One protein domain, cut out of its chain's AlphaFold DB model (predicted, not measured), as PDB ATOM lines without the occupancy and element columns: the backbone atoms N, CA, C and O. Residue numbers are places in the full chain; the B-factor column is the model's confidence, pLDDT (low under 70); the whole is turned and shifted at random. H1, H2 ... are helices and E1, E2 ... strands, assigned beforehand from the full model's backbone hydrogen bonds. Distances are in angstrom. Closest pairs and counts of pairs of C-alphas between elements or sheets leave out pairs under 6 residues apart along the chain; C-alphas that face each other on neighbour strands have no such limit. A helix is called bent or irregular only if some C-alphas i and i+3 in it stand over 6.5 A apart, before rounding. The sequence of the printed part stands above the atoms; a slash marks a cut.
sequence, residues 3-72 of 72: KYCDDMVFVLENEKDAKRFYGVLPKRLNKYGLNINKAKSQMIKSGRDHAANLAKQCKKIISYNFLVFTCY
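This is residues 3 to 72 of the 72 residues of the protein "Reverse transcriptase" of Orientia tsutsugamushi (UniProt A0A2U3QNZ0). This is a loose, open frame with few contacts: the small hairpin of E2 and E3 lies on one side of the middle, the longest helix, H1, on the other, and the shorter helix H2 makes one end of the length. The unnamed stretch of residues 31 to 47 starts at the far end, beyond H1, and runs back through the middle to H2; residues 28 to 33 stick out, and E1 comes near E2. The printed part has 70 residues, with two named helices and three named strands in the order E1, H1, H2, E2, E3; E2 and E3 form an antiparallel sheet. Its class is mixed, helices and strands, with 34 residues, under half, in named elements. The whole is loose, with a radius of gyration of the C-alphas of 14.1 A, and elongated, spanning 44 by 29 by 19 A.

E2, residues 64 to 66, and E3, residues 69 to 71, are antiparallel neighbours in a hairpin, at 142 degrees between their directions. C-alphas 65 and 70 face each other at 4.6 A. N 66 and O 69 are within hydrogen-bond range at 2.8 A, as are N 71 and O 64 at 2.8 A. E1, residues 7 to 9, pairs with no named strand, but residues 3 to 4 pair antiparallel with its residues 7 to 8. The closest C-alphas of E1 and E2 are those of Asp 7 and Phe 66, 7.8 A apart. H1, residues 15 to 30, is apart from E1, E2 and E3. H2, residues 48 to 56, is apart from H1, E1 and E3. In H2 every O i to N i+4 pair is within hydrogen-bond range; in H1, 10 of 12 are.

E2 begins at C-alpha 64, (-5.966, 11.802, -20.801), and E3 ends at C-alpha 71, (-3.875, 9.972, -16.217). E2 is 6.6 A long from first to last C-alpha, E3 6.2 A and E1 7.0 A. H1 is 23.5 A long and begins at C-alpha 15, (8.091, 22.131, -23.406). It is irregular, but only just: C-alphas 23 and 26 are 6.6 A apart. H2 is 12.4 A long.

The two C-alphas farthest apart are those of Gly 33 and Lys 56, at 44.4 A. The printed part has no cut and ends at the chain's last residue, Tyr 72. The link from H1 to H2, 17 residues, is long; that from H2 to E2 is short, and those from E1 to H1 and from E2 to E3 are tight. Residues 28 to 33, of which 28 to 30 belong to H1, stand free. The mean pLDDT of the printed part is 78.5; residues 38 to 40, 46 to 48 and 72 are under 70.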
ATOM      1  N   LYS A   3       4.863   2.635 -24.635       84.50
ATOM      2  CA  LYS A   3       4.309   2.189 -25.917       84.50
ATOM      3  C   LYS A   3       3.572   0.878 -25.699       84.50
ATOM      4  O   LYS A   3       4.108  -0.020 -25.056       84.50
ATOM      5  N   TYR A   4       2.390   0.772 -26.281       80.38
ATOM      6  CA  TYR A   4       1.597  -0.440 -26.313       80.38
ATOM      7  C   TYR A   4       0.952  -0.578 -27.686       80.38
ATOM      8  O   TYR A   4       0.099   0.223 -28.050       80.38
ATOM      9  N   CYS A   5       1.384  -1.579 -28.455       84.81
ATOM     10  CA  CYS A   5       0.989  -1.761 -29.852       84.81
ATOM     11  C   CYS A   5       1.141  -0.450 -30.658       84.81
ATOM     12  O   CYS A   5       2.274  -0.004 -30.883       84.81
ATOM     13  N   ASP A   6       0.027   0.181 -31.026       78.38
ATOM     14  CA  ASP A   6      -0.037   1.437 -31.779       78.38
ATOM     15  C   ASP A   6      -0.149   2.693 -30.897       78.38
ATOM     16  O   ASP A   6       0.124   3.800 -31.366       78.38
ATOM     17  N   ASP A   7      -0.477   2.541 -29.610       78.88
ATOM     18  CA  ASP A   7      -0.593   3.649 -28.662       78.88
ATOM     19  C   ASP A   7       0.767   3.985 -28.043       78.88
ATOM     20  O   ASP A   7       1.447   3.144 -27.447       78.88
ATOM     21  N   MET A   8       1.184   5.247 -28.158       80.88
ATOM     22  CA  MET A   8       2.452   5.736 -27.612       80.88
ATOM     23  C   MET A   8       2.245   7.015 -26.811       80.88
ATOM     24  O   MET A   8       1.629   7.965 -27.291       80.88
ATOM     25  N   VAL A   9       2.839   7.069 -25.619       83.25
ATOM     26  CA  VAL A   9       2.873   8.251 -24.755       83.25
ATOM     27  C   VAL A   9       4.322   8.652 -24.497       83.25
ATOM     28  O   VAL A   9       5.161   7.872 -24.024       83.25
ATOM     29  N   PHE A  10       4.614   9.915 -24.797       83.56
ATOM     30  CA  PHE A  10       5.908  10.539 -24.562       83.56
ATOM     31  C   PHE A  10       5.754  11.599 -23.476       83.56
ATOM     32  O   PHE A  10       4.986  12.542 -23.632       83.56
ATOM     33  N   VAL A  11       6.503  11.434 -22.387       82.38
ATOM     34  CA  VAL A  11       6.584  12.405 -21.293       82.38
ATOM     35  C   VAL A  11       7.949  13.067 -21.378       82.38
ATOM     36  O   VAL A  11       8.964  12.377 -21.485       82.38
ATOM     37  N   LEU A  12       7.955  14.394 -21.387       82.81
ATOM     38  CA  LEU A  12       9.144  15.229 -21.511       82.81
ATOM     39  C   LEU A  12       9.052  16.328 -20.455       82.81
ATOM     40  O   LEU A  12       7.978  16.882 -20.241       82.81
ATOM     41  N   GLU A  13      10.174  16.637 -19.810       81.12
ATOM     42  CA  GLU A  13      10.246  17.665 -18.765       81.12
ATOM     43  C   GLU A  13      10.152  19.082 -19.349       81.12
ATOM     44  O   GLU A  13       9.530  19.968 -18.771       81.12
ATOM     45  N   ASN A  14      10.729  19.290 -20.538       81.38
ATOM     46  CA  ASN A  14      10.812  20.601 -21.167       81.38
ATOM     47  C   ASN A  14       9.833  20.741 -22.343       81.38
ATOM     48  O   ASN A  14       9.835  19.952 -23.292       81.38
ATOM     49  N   GLU A  15       9.038  21.813 -22.331       80.88
ATOM     50  CA  GLU A  15       8.091  22.131 -23.406       80.88
ATOM     51  C   GLU A  15       8.792  22.349 -24.757       80.88
ATOM     52  O   GLU A  15       8.248  21.993 -25.806       80.88
ATOM     53  N   LYS A  16      10.001  22.927 -24.755       83.50
ATOM     54  CA  LYS A  16      10.759  23.178 -25.992       83.50
ATOM     55  C   LYS A  16      11.107  21.871 -26.703       83.50
ATOM     56  O   LYS A  16      10.919  21.757 -27.917       83.50
ATOM     57  N   ASP A  17      11.538  20.877 -25.935       83.69
ATOM     58  CA  ASP A  17      11.875  19.558 -26.458       83.69
ATOM     59  C   ASP A  17      10.622  18.802 -26.892       83.69
ATOM     60  O   ASP A  17      10.631  18.186 -27.957       83.69
ATOM     61  N   ALA A  18       9.509  18.941 -26.163       84.38
ATOM     62  CA  ALA A  18       8.216  18.387 -26.565       84.38
ATOM     63  C   ALA A  18       7.740  18.921 -27.920       84.38
ATOM     64  O   ALA A  18       7.374  18.136 -28.800       84.38
ATOM     65  N   LYS A  19       7.821  20.237 -28.145       84.19
ATOM     66  CA  LYS A  19       7.465  20.847 -29.439       84.19
ATOM     67  C   LYS A  19       8.371  20.361 -30.568       84.19
ATOM     68  O   LYS A  19       7.880  20.019 -31.647       84.19
ATOM     69  N   ARG A  20       9.684  20.294 -30.327       86.25
ATOM     70  CA  ARG A  20      10.649  19.784 -31.312       86.25
ATOM     71  C   ARG A  20      10.376  18.318 -31.643       86.25
ATOM     72  O   ARG A  20      10.360  17.946 -32.816       86.25
ATOM     73  N   PHE A  21      10.123  17.501 -30.626       84.44
ATOM     74  CA  PHE A  21       9.824  16.083 -30.774       84.44
ATOM     75  C   PHE A  21       8.531  15.865 -31.566       84.44
ATOM     76  O   PHE A  21       8.528  15.108 -32.538       84.44
ATOM     77  N   TYR A  22       7.470  16.608 -31.239       83.31
ATOM     78  CA  TYR A  22       6.185  16.545 -31.937       83.31
ATOM     79  C   TYR A  22       6.285  16.928 -33.423       83.31
ATOM     80  O   TYR A  22       5.589  16.358 -34.256       83.31
ATOM     81  N   GLY A  23       7.181  17.851 -33.789       83.19
ATOM     82  CA  GLY A  23       7.416  18.216 -35.192       83.19
ATOM     83  C   GLY A  23       8.240  17.194 -35.988       83.19
ATOM     84  O   GLY A  23       8.087  17.083 -37.207       83.19
ATOM     85  N   VAL A  24       9.125  16.444 -35.325       86.44
ATOM     86  CA  VAL A  24      10.026  15.468 -35.972       86.44
ATOM     87  C   VAL A  24       9.401  14.074 -36.051       86.44
ATOM     88  O   VAL A  24       9.642  13.354 -37.021       86.44
ATOM     89  N   LEU A  25       8.585  13.691 -35.068       82.62
ATOM     90  CA  LEU A  25       7.975  12.364 -34.980       82.62
ATOM     91  C   LEU A  25       7.136  11.988 -36.224       82.62
ATOM     92  O   LEU A  25       7.395  10.920 -36.783       82.62
ATOM     93  N   PRO A  26       6.235  12.848 -36.752       81.06
ATOM     94  CA  PRO A  26       5.491  12.545 -37.974       81.06
ATOM     95  C   PRO A  26       6.408  12.342 -39.182       81.06
ATOM     96  O   PRO A  26       6.176  11.452 -39.991       81.06
ATOM     97  N   LYS A  27       7.487  13.133 -39.294       84.12
ATOM     98  CA  LYS A  27       8.442  13.030 -40.409       84.12
ATOM     99  C   LYS A  27       9.162  11.681 -40.411       84.12
ATOM    100  O   LYS A  27       9.399  11.115 -41.473       84.12
ATOM    101  N   ARG A  28       9.497  11.164 -39.224       83.31
ATOM    102  CA  ARG A  28      10.132   9.848 -39.065       83.31
ATOM    103  C   ARG A  28       9.160   8.709 -39.344       83.31
ATOM    104  O   ARG A  28       9.543   7.773 -40.029       83.31
ATOM    105  N   LEU A  29       7.923   8.798 -38.856       81.50
ATOM    106  CA  LEU A  29       6.905   7.768 -39.091       81.50
ATOM    107  C   LEU A  29       6.487   7.690 -40.563       81.50
ATOM    108  O   LEU A  29       6.348   6.589 -41.091       81.50
ATOM    109  N   ASN A  30       6.438   8.831 -41.259       83.31
ATOM    110  CA  ASN A  30       6.147   8.870 -42.691       83.31
ATOM    111  C   ASN A  30       7.182   8.093 -43.529       83.31
ATOM    112  O   ASN A  30       6.837   7.509 -44.550       83.31
ATOM    113  N   LYS A  31       8.443   8.005 -43.073       84.12
ATOM    114  CA  LYS A  31       9.476   7.174 -43.720       84.12
ATOM    115  C   LYS A  31       9.116   5.681 -43.723       84.12
ATOM    116  O   LYS A  31       9.557   4.954 -44.602       84.12
ATOM    117  N   TYR A  32       8.321   5.241 -42.751       82.44
ATOM    118  CA  TYR A  32       7.855   3.862 -42.612       82.44
ATOM    119  C   TYR A  32       6.410   3.676 -43.110       82.44
ATOM    120  O   TYR A  32       5.802   2.650 -42.831       82.44
ATOM    121  N   GLY A  33       5.843   4.667 -43.813       80.44
ATOM    122  CA  GLY A  33       4.458   4.624 -44.298       80.44
ATOM    123  C   GLY A  33       3.395   4.777 -43.202       80.44
ATOM    124  O   GLY A  33       2.214   4.571 -43.460       80.44
ATOM    125  N   LEU A  34       3.795   5.143 -41.981       80.00
ATOM    126  CA  LEU A  34       2.890   5.338 -40.851       80.00
ATOM    127  C   LEU A  34       2.508   6.815 -40.745       80.00
ATOM    128  O   LEU A  34       3.375   7.687 -40.653       80.00
ATOM    129  N   ASN A  35       1.208   7.105 -40.722       74.44
ATOM    130  CA  ASN A  35       0.701   8.467 -40.582       74.44
ATOM    131  C   ASN A  35       0.151   8.705 -39.171       74.44
ATOM    132  O   ASN A  35      -0.612   7.898 -38.644       74.44
ATOM    133  N   ILE A  36       0.513   9.837 -38.567       73.81
ATOM    134  CA  ILE A  36      -0.032  10.229 -37.266       73.81
ATOM    135  C   ILE A  36      -1.398  10.879 -37.477       73.81
ATOM    136  O   ILE A  36      -1.532  11.848 -38.228       73.81
ATOM    137  N   ASN A  37      -2.408  10.405 -36.750       74.31
ATOM    138  CA  ASN A  37      -3.706  11.061 -36.722       74.31
ATOM    139  C   ASN A  37      -3.644  12.349 -35.881       74.31
ATOM    140  O   ASN A  37      -3.823  12.324 -34.664       74.31
ATOM    141  N   LYS A  38      -3.450  13.494 -36.548       67.94
ATOM    142  CA  LYS A  38      -3.395  14.822 -35.912       67.94
ATOM    143  C   LYS A  38      -4.646  15.186 -35.101       67.94
ATOM    144  O   LYS A  38      -4.542  16.027 -34.220       67.94
ATOM    145  N   ALA A  39      -5.805  14.582 -35.384       62.81
ATOM    146  CA  ALA A  39      -7.033  14.833 -34.625       62.81
ATOM    147  C   ALA A  39      -7.054  14.090 -33.278       62.81
ATOM    148  O   ALA A  39      -7.698  14.540 -32.334       62.81
ATOM    149  N   LYS A  40      -6.340  12.960 -33.180       68.12
ATOM    150  CA  LYS A  40      -6.233  12.152 -31.954       68.12
ATOM    151  C   LYS A  40      -4.960  12.445 -31.158       68.12
ATOM    152  O   LYS A  40      -4.932  12.228 -29.953       68.12
ATOM    153  N   SER A  41      -3.913  12.944 -31.809       72.06
ATOM    154  CA  SER A  41      -2.670  13.330 -31.144       72.06
ATOM    155  C   SER A  41      -2.797  14.713 -30.515       72.06
ATOM    156  O   SER A  41      -2.873  15.721 -31.211       72.06
ATOM    157  N   GLN A  42      -2.794  14.757 -29.185       71.12
ATOM    158  CA  GLN A  42      -2.835  15.999 -28.420       71.12
ATOM    159  C   GLN A  42      -1.550  16.159 -27.614       71.12
ATOM    160  O   GLN A  42      -1.046  15.208 -27.020       71.12
ATOM    161  N   MET A  43      -1.014  17.379 -27.594       75.88
ATOM    162  CA  MET A  43       0.084  17.743 -26.707       75.88
ATOM    163  C   MET A  43      -0.524  18.281 -25.417       75.88
ATOM    164  O   MET A  43      -1.104  19.365 -25.408       75.88
ATOM    165  N   ILE A  44      -0.405  17.512 -24.343       77.94
ATOM    166  CA  ILE A  44      -0.979  17.864 -23.048       77.94
ATOM    167  C   ILE A  44       0.155  18.315 -22.141       77.94
ATOM    168  O   ILE A  44       1.171  17.634 -22.013       77.94
ATOM    169  N   LYS A  45      -0.009  19.485 -21.522       72.75
ATOM    170  CA  LYS A  45       0.906  19.940 -20.478       72.75
ATOM    171  C   LYS A  45       0.498  19.270 -19.174       72.75
ATOM    172  O   LYS A  45      -0.555  19.578 -18.630       72.75
ATOM    173  N   SER A  46       1.337  18.367 -18.689       67.19
ATOM    174  CA  SER A  46       1.231  17.788 -17.351       67.19
ATOM    175  C   SER A  46       2.493  18.156 -16.573       67.19
ATOM    176  O   SER A  46       3.588  18.170 -17.134       67.19
ATOM    177  N   GLY A  47       2.336  18.550 -15.310       69.44
ATOM    178  CA  GLY A  47       3.447  18.975 -14.462       69.44
ATOM    179  C   GLY A  47       2.978  19.636 -13.170       69.44
ATOM    180  O   GLY A  47       1.920  20.263 -13.130       69.44
ATOM    181  N   ARG A  48       3.789  19.518 -12.112       68.69
ATOM    182  CA  ARG A  48       3.467  20.025 -10.767       68.69
ATOM    183  C   ARG A  48       3.227  21.535 -10.749       68.69
ATOM    184  O   ARG A  48       2.270  21.998 -10.135       68.69
ATOM    185  N   ASP A  49       4.038  22.290 -11.481       72.56
ATOM    186  CA  ASP A  49       3.904  23.749 -11.563       72.56
ATOM    187  C   ASP A  49       2.679  24.165 -12.381       72.56
ATOM    188  O   ASP A  49       2.004  25.145 -12.064       72.56
ATOM    189  N   HIS A  50       2.346  23.394 -13.422       72.75
ATOM    190  CA  HIS A  50       1.143  23.624 -14.218       72.75
ATOM    191  C   HIS A  50      -0.122  23.331 -13.402       72.75
ATOM    192  O   HIS A  50      -1.048  24.140 -13.398       72.75
ATOM    193  N   ALA A  51      -0.111  22.233 -12.643       72.94
ATOM    194  CA  ALA A  51      -1.137  21.880 -11.672       72.94
ATOM    195  C   ALA A  51      -1.337  22.981 -10.624       72.94
ATOM    196  O   ALA A  51      -2.463  23.418 -10.398       72.94
ATOM    197  N   ALA A  52      -0.248  23.478 -10.031       74.44
ATOM    198  CA  ALA A  52      -0.293  24.539  -9.029       74.44
ATOM    199  C   ALA A  52      -0.831  25.862  -9.605       74.44
ATOM    200  O   ALA A  52      -1.635  26.536  -8.961       74.44
ATOM    201  N   ASN A  53      -0.436  26.227 -10.827       77.56
ATOM    202  CA  ASN A  53      -0.935  27.432 -11.495       77.56
ATOM    203  C   ASN A  53      -2.414  27.323 -11.896       77.56
ATOM    204  O   ASN A  53      -3.146  28.302 -11.769       77.56
ATOM    205  N   LEU A  54      -2.874  26.151 -12.341       76.31
ATOM    206  CA  LEU A  54      -4.289  25.922 -12.650       76.31
ATOM    207  C   LEU A  54      -5.152  25.866 -11.386       76.31
ATOM    208  O   LEU A  54      -6.244  26.432 -11.384       76.31
ATOM    209  N   ALA A  55      -4.641  25.284 -10.298       75.38
ATOM    210  CA  ALA A  55      -5.306  25.293  -8.998       75.38
ATOM    211  C   ALA A  55      -5.522  26.727  -8.487       75.38
ATOM    212  O   ALA A  55      -6.616  27.053  -8.033       75.38
ATOM    213  N   LYS A  56      -4.533  27.619  -8.662       80.12
ATOM    214  CA  LYS A  56      -4.684  29.062  -8.382       80.12
ATOM    215  C   LYS A  56      -5.753  29.741  -9.248       80.12
ATOM    216  O   LYS A  56      -6.315  30.747  -8.838       80.12
ATOM    217  N   GLN A  57      -6.024  29.207 -10.437       80.31
ATOM    218  CA  GLN A  57      -7.050  29.698 -11.361       80.31
ATOM    219  C   GLN A  57      -8.390  28.948 -11.229       80.31
ATOM    220  O   GLN A  57      -9.259  29.127 -12.081       80.31
ATOM    221  N   CYS A  58      -8.558  28.091 -10.209       73.88
ATOM    222  CA  CYS A  58      -9.715  27.200 -10.032       73.88
ATOM    223  C   CYS A  58     -10.039  26.336 -11.270       73.88
ATOM    224  O   CYS A  58     -11.194  25.973 -11.504       73.88
ATOM    225  N   LYS A  59      -9.031  25.997 -12.082       75.50
ATOM    226  CA  LYS A  59      -9.173  25.149 -13.272       75.50
ATOM    227  C   LYS A  59      -8.587  23.764 -13.018       75.50
ATOM    228  O   LYS A  59      -7.578  23.613 -12.335       75.50
ATOM    229  N   LYS A  60      -9.225  22.742 -13.590       71.50
ATOM    230  CA  LYS A  60      -8.766  21.352 -13.504       71.50
ATOM    231  C   LYS A  60      -7.689  21.082 -14.559       71.50
ATOM    232  O   LYS A  60      -7.744  21.632 -15.657       71.50
ATOM    233  N   ILE A  61      -6.718  20.242 -14.213       76.69
ATOM    234  CA  ILE A  61      -5.689  19.768 -15.147       76.69
ATOM    235  C   ILE A  61      -6.361  18.896 -16.210       76.69
ATOM    236  O   ILE A  61      -7.325  18.181 -15.924       76.69
ATOM    237  N   ILE A  62      -5.865  18.985 -17.440       79.44
ATOM    238  CA  ILE A  62      -6.346  18.174 -18.555       79.44
ATOM    239  C   ILE A  62      -5.897  16.729 -18.325       79.44
ATOM    240  O   ILE A  62      -4.703  16.443 -18.342       79.44
ATOM    241  N   SER A  63      -6.859  15.828 -18.140       79.62
ATOM    242  CA  SER A  63      -6.617  14.389 -18.054       79.62
ATOM    243  C   SER A  63      -6.644  13.733 -19.433       79.62
ATOM    244  O   SER A  63      -7.381  14.174 -20.317       79.62
ATOM    245  N   TYR A  64      -5.916  12.632 -19.595       81.38
ATOM    246  CA  TYR A  64      -5.966  11.802 -20.801       81.38
ATOM    247  C   TYR A  64      -6.107  10.326 -20.466       81.38
ATOM    248  O   TYR A  64      -5.734   9.885 -19.383       81.38
ATOM    249  N   ASN A  65      -6.642   9.562 -21.416       79.56
ATOM    250  CA  ASN A  65      -6.792   8.122 -21.279       79.56
ATOM    251  C   ASN A  65      -5.679   7.405 -22.044       79.56
ATOM    252  O   ASN A  65      -5.465   7.675 -23.226       79.56
ATOM    253  N   PHE A  66      -5.008   6.468 -21.382       81.25
ATOM    254  CA  PHE A  66      -4.036   5.562 -21.982       81.25
ATOM    255  C   PHE A  66      -4.360   4.135 -21.546       81.25
ATOM    256  O   PHE A  66      -4.292   3.831 -20.361       81.25
ATOM    257  N   LEU A  67      -4.742   3.265 -22.490       80.38
ATOM    258  CA  LEU A  67      -5.095   1.860 -22.219       80.38
ATOM    259  C   LEU A  67      -6.113   1.691 -21.083       80.38
ATOM    260  O   LEU A  67      -5.933   0.862 -20.198       80.38
ATOM    261  N   VAL A  68      -7.180   2.497 -21.102       79.12
ATOM    262  CA  VAL A  68      -8.248   2.488 -20.078       79.12
ATOM    263  C   VAL A  68      -7.813   3.072 -18.719       79.12
ATOM    264  O   VAL A  68      -8.643   3.250 -17.834       79.12
ATOM    265  N   PHE A  69      -6.557   3.499 -18.563       81.38
ATOM    266  CA  PHE A  69      -6.115   4.280 -17.409       81.38
ATOM    267  C   PHE A  69      -6.309   5.775 -17.659       81.38
ATOM    268  O   PHE A  69      -5.841   6.308 -18.665       81.38
ATOM    269  N   THR A  70      -6.969   6.464 -16.730       82.31
ATOM    270  CA  THR A  70      -7.059   7.928 -16.737       82.31
ATOM    271  C   THR A  70      -5.856   8.515 -16.007       82.31
ATOM    272  O   THR A  70      -5.685   8.317 -14.805       82.31
ATOM    273  N   CYS A  71      -5.021   9.242 -16.740       76.50
ATOM    274  CA  CYS A  71      -3.875   9.972 -16.217       76.50
ATOM    275  C   CYS A  71      -4.256  11.438 -15.979       76.50
ATOM    276  O   CYS A  71      -4.866  12.066 -16.849       76.50
ATOM    277  N   TYR A  72      -3.885  11.963 -14.809       69.88
ATOM    278  CA  TYR A  72      -4.106  13.351 -14.385       69.88
ATOM    279  C   TYR A  72      -2.817  14.176 -14.433       69.88
ATOM    280  O   TYR A  72      -1.722  13.585 -14.285       69.88
TER     281      TYR A  72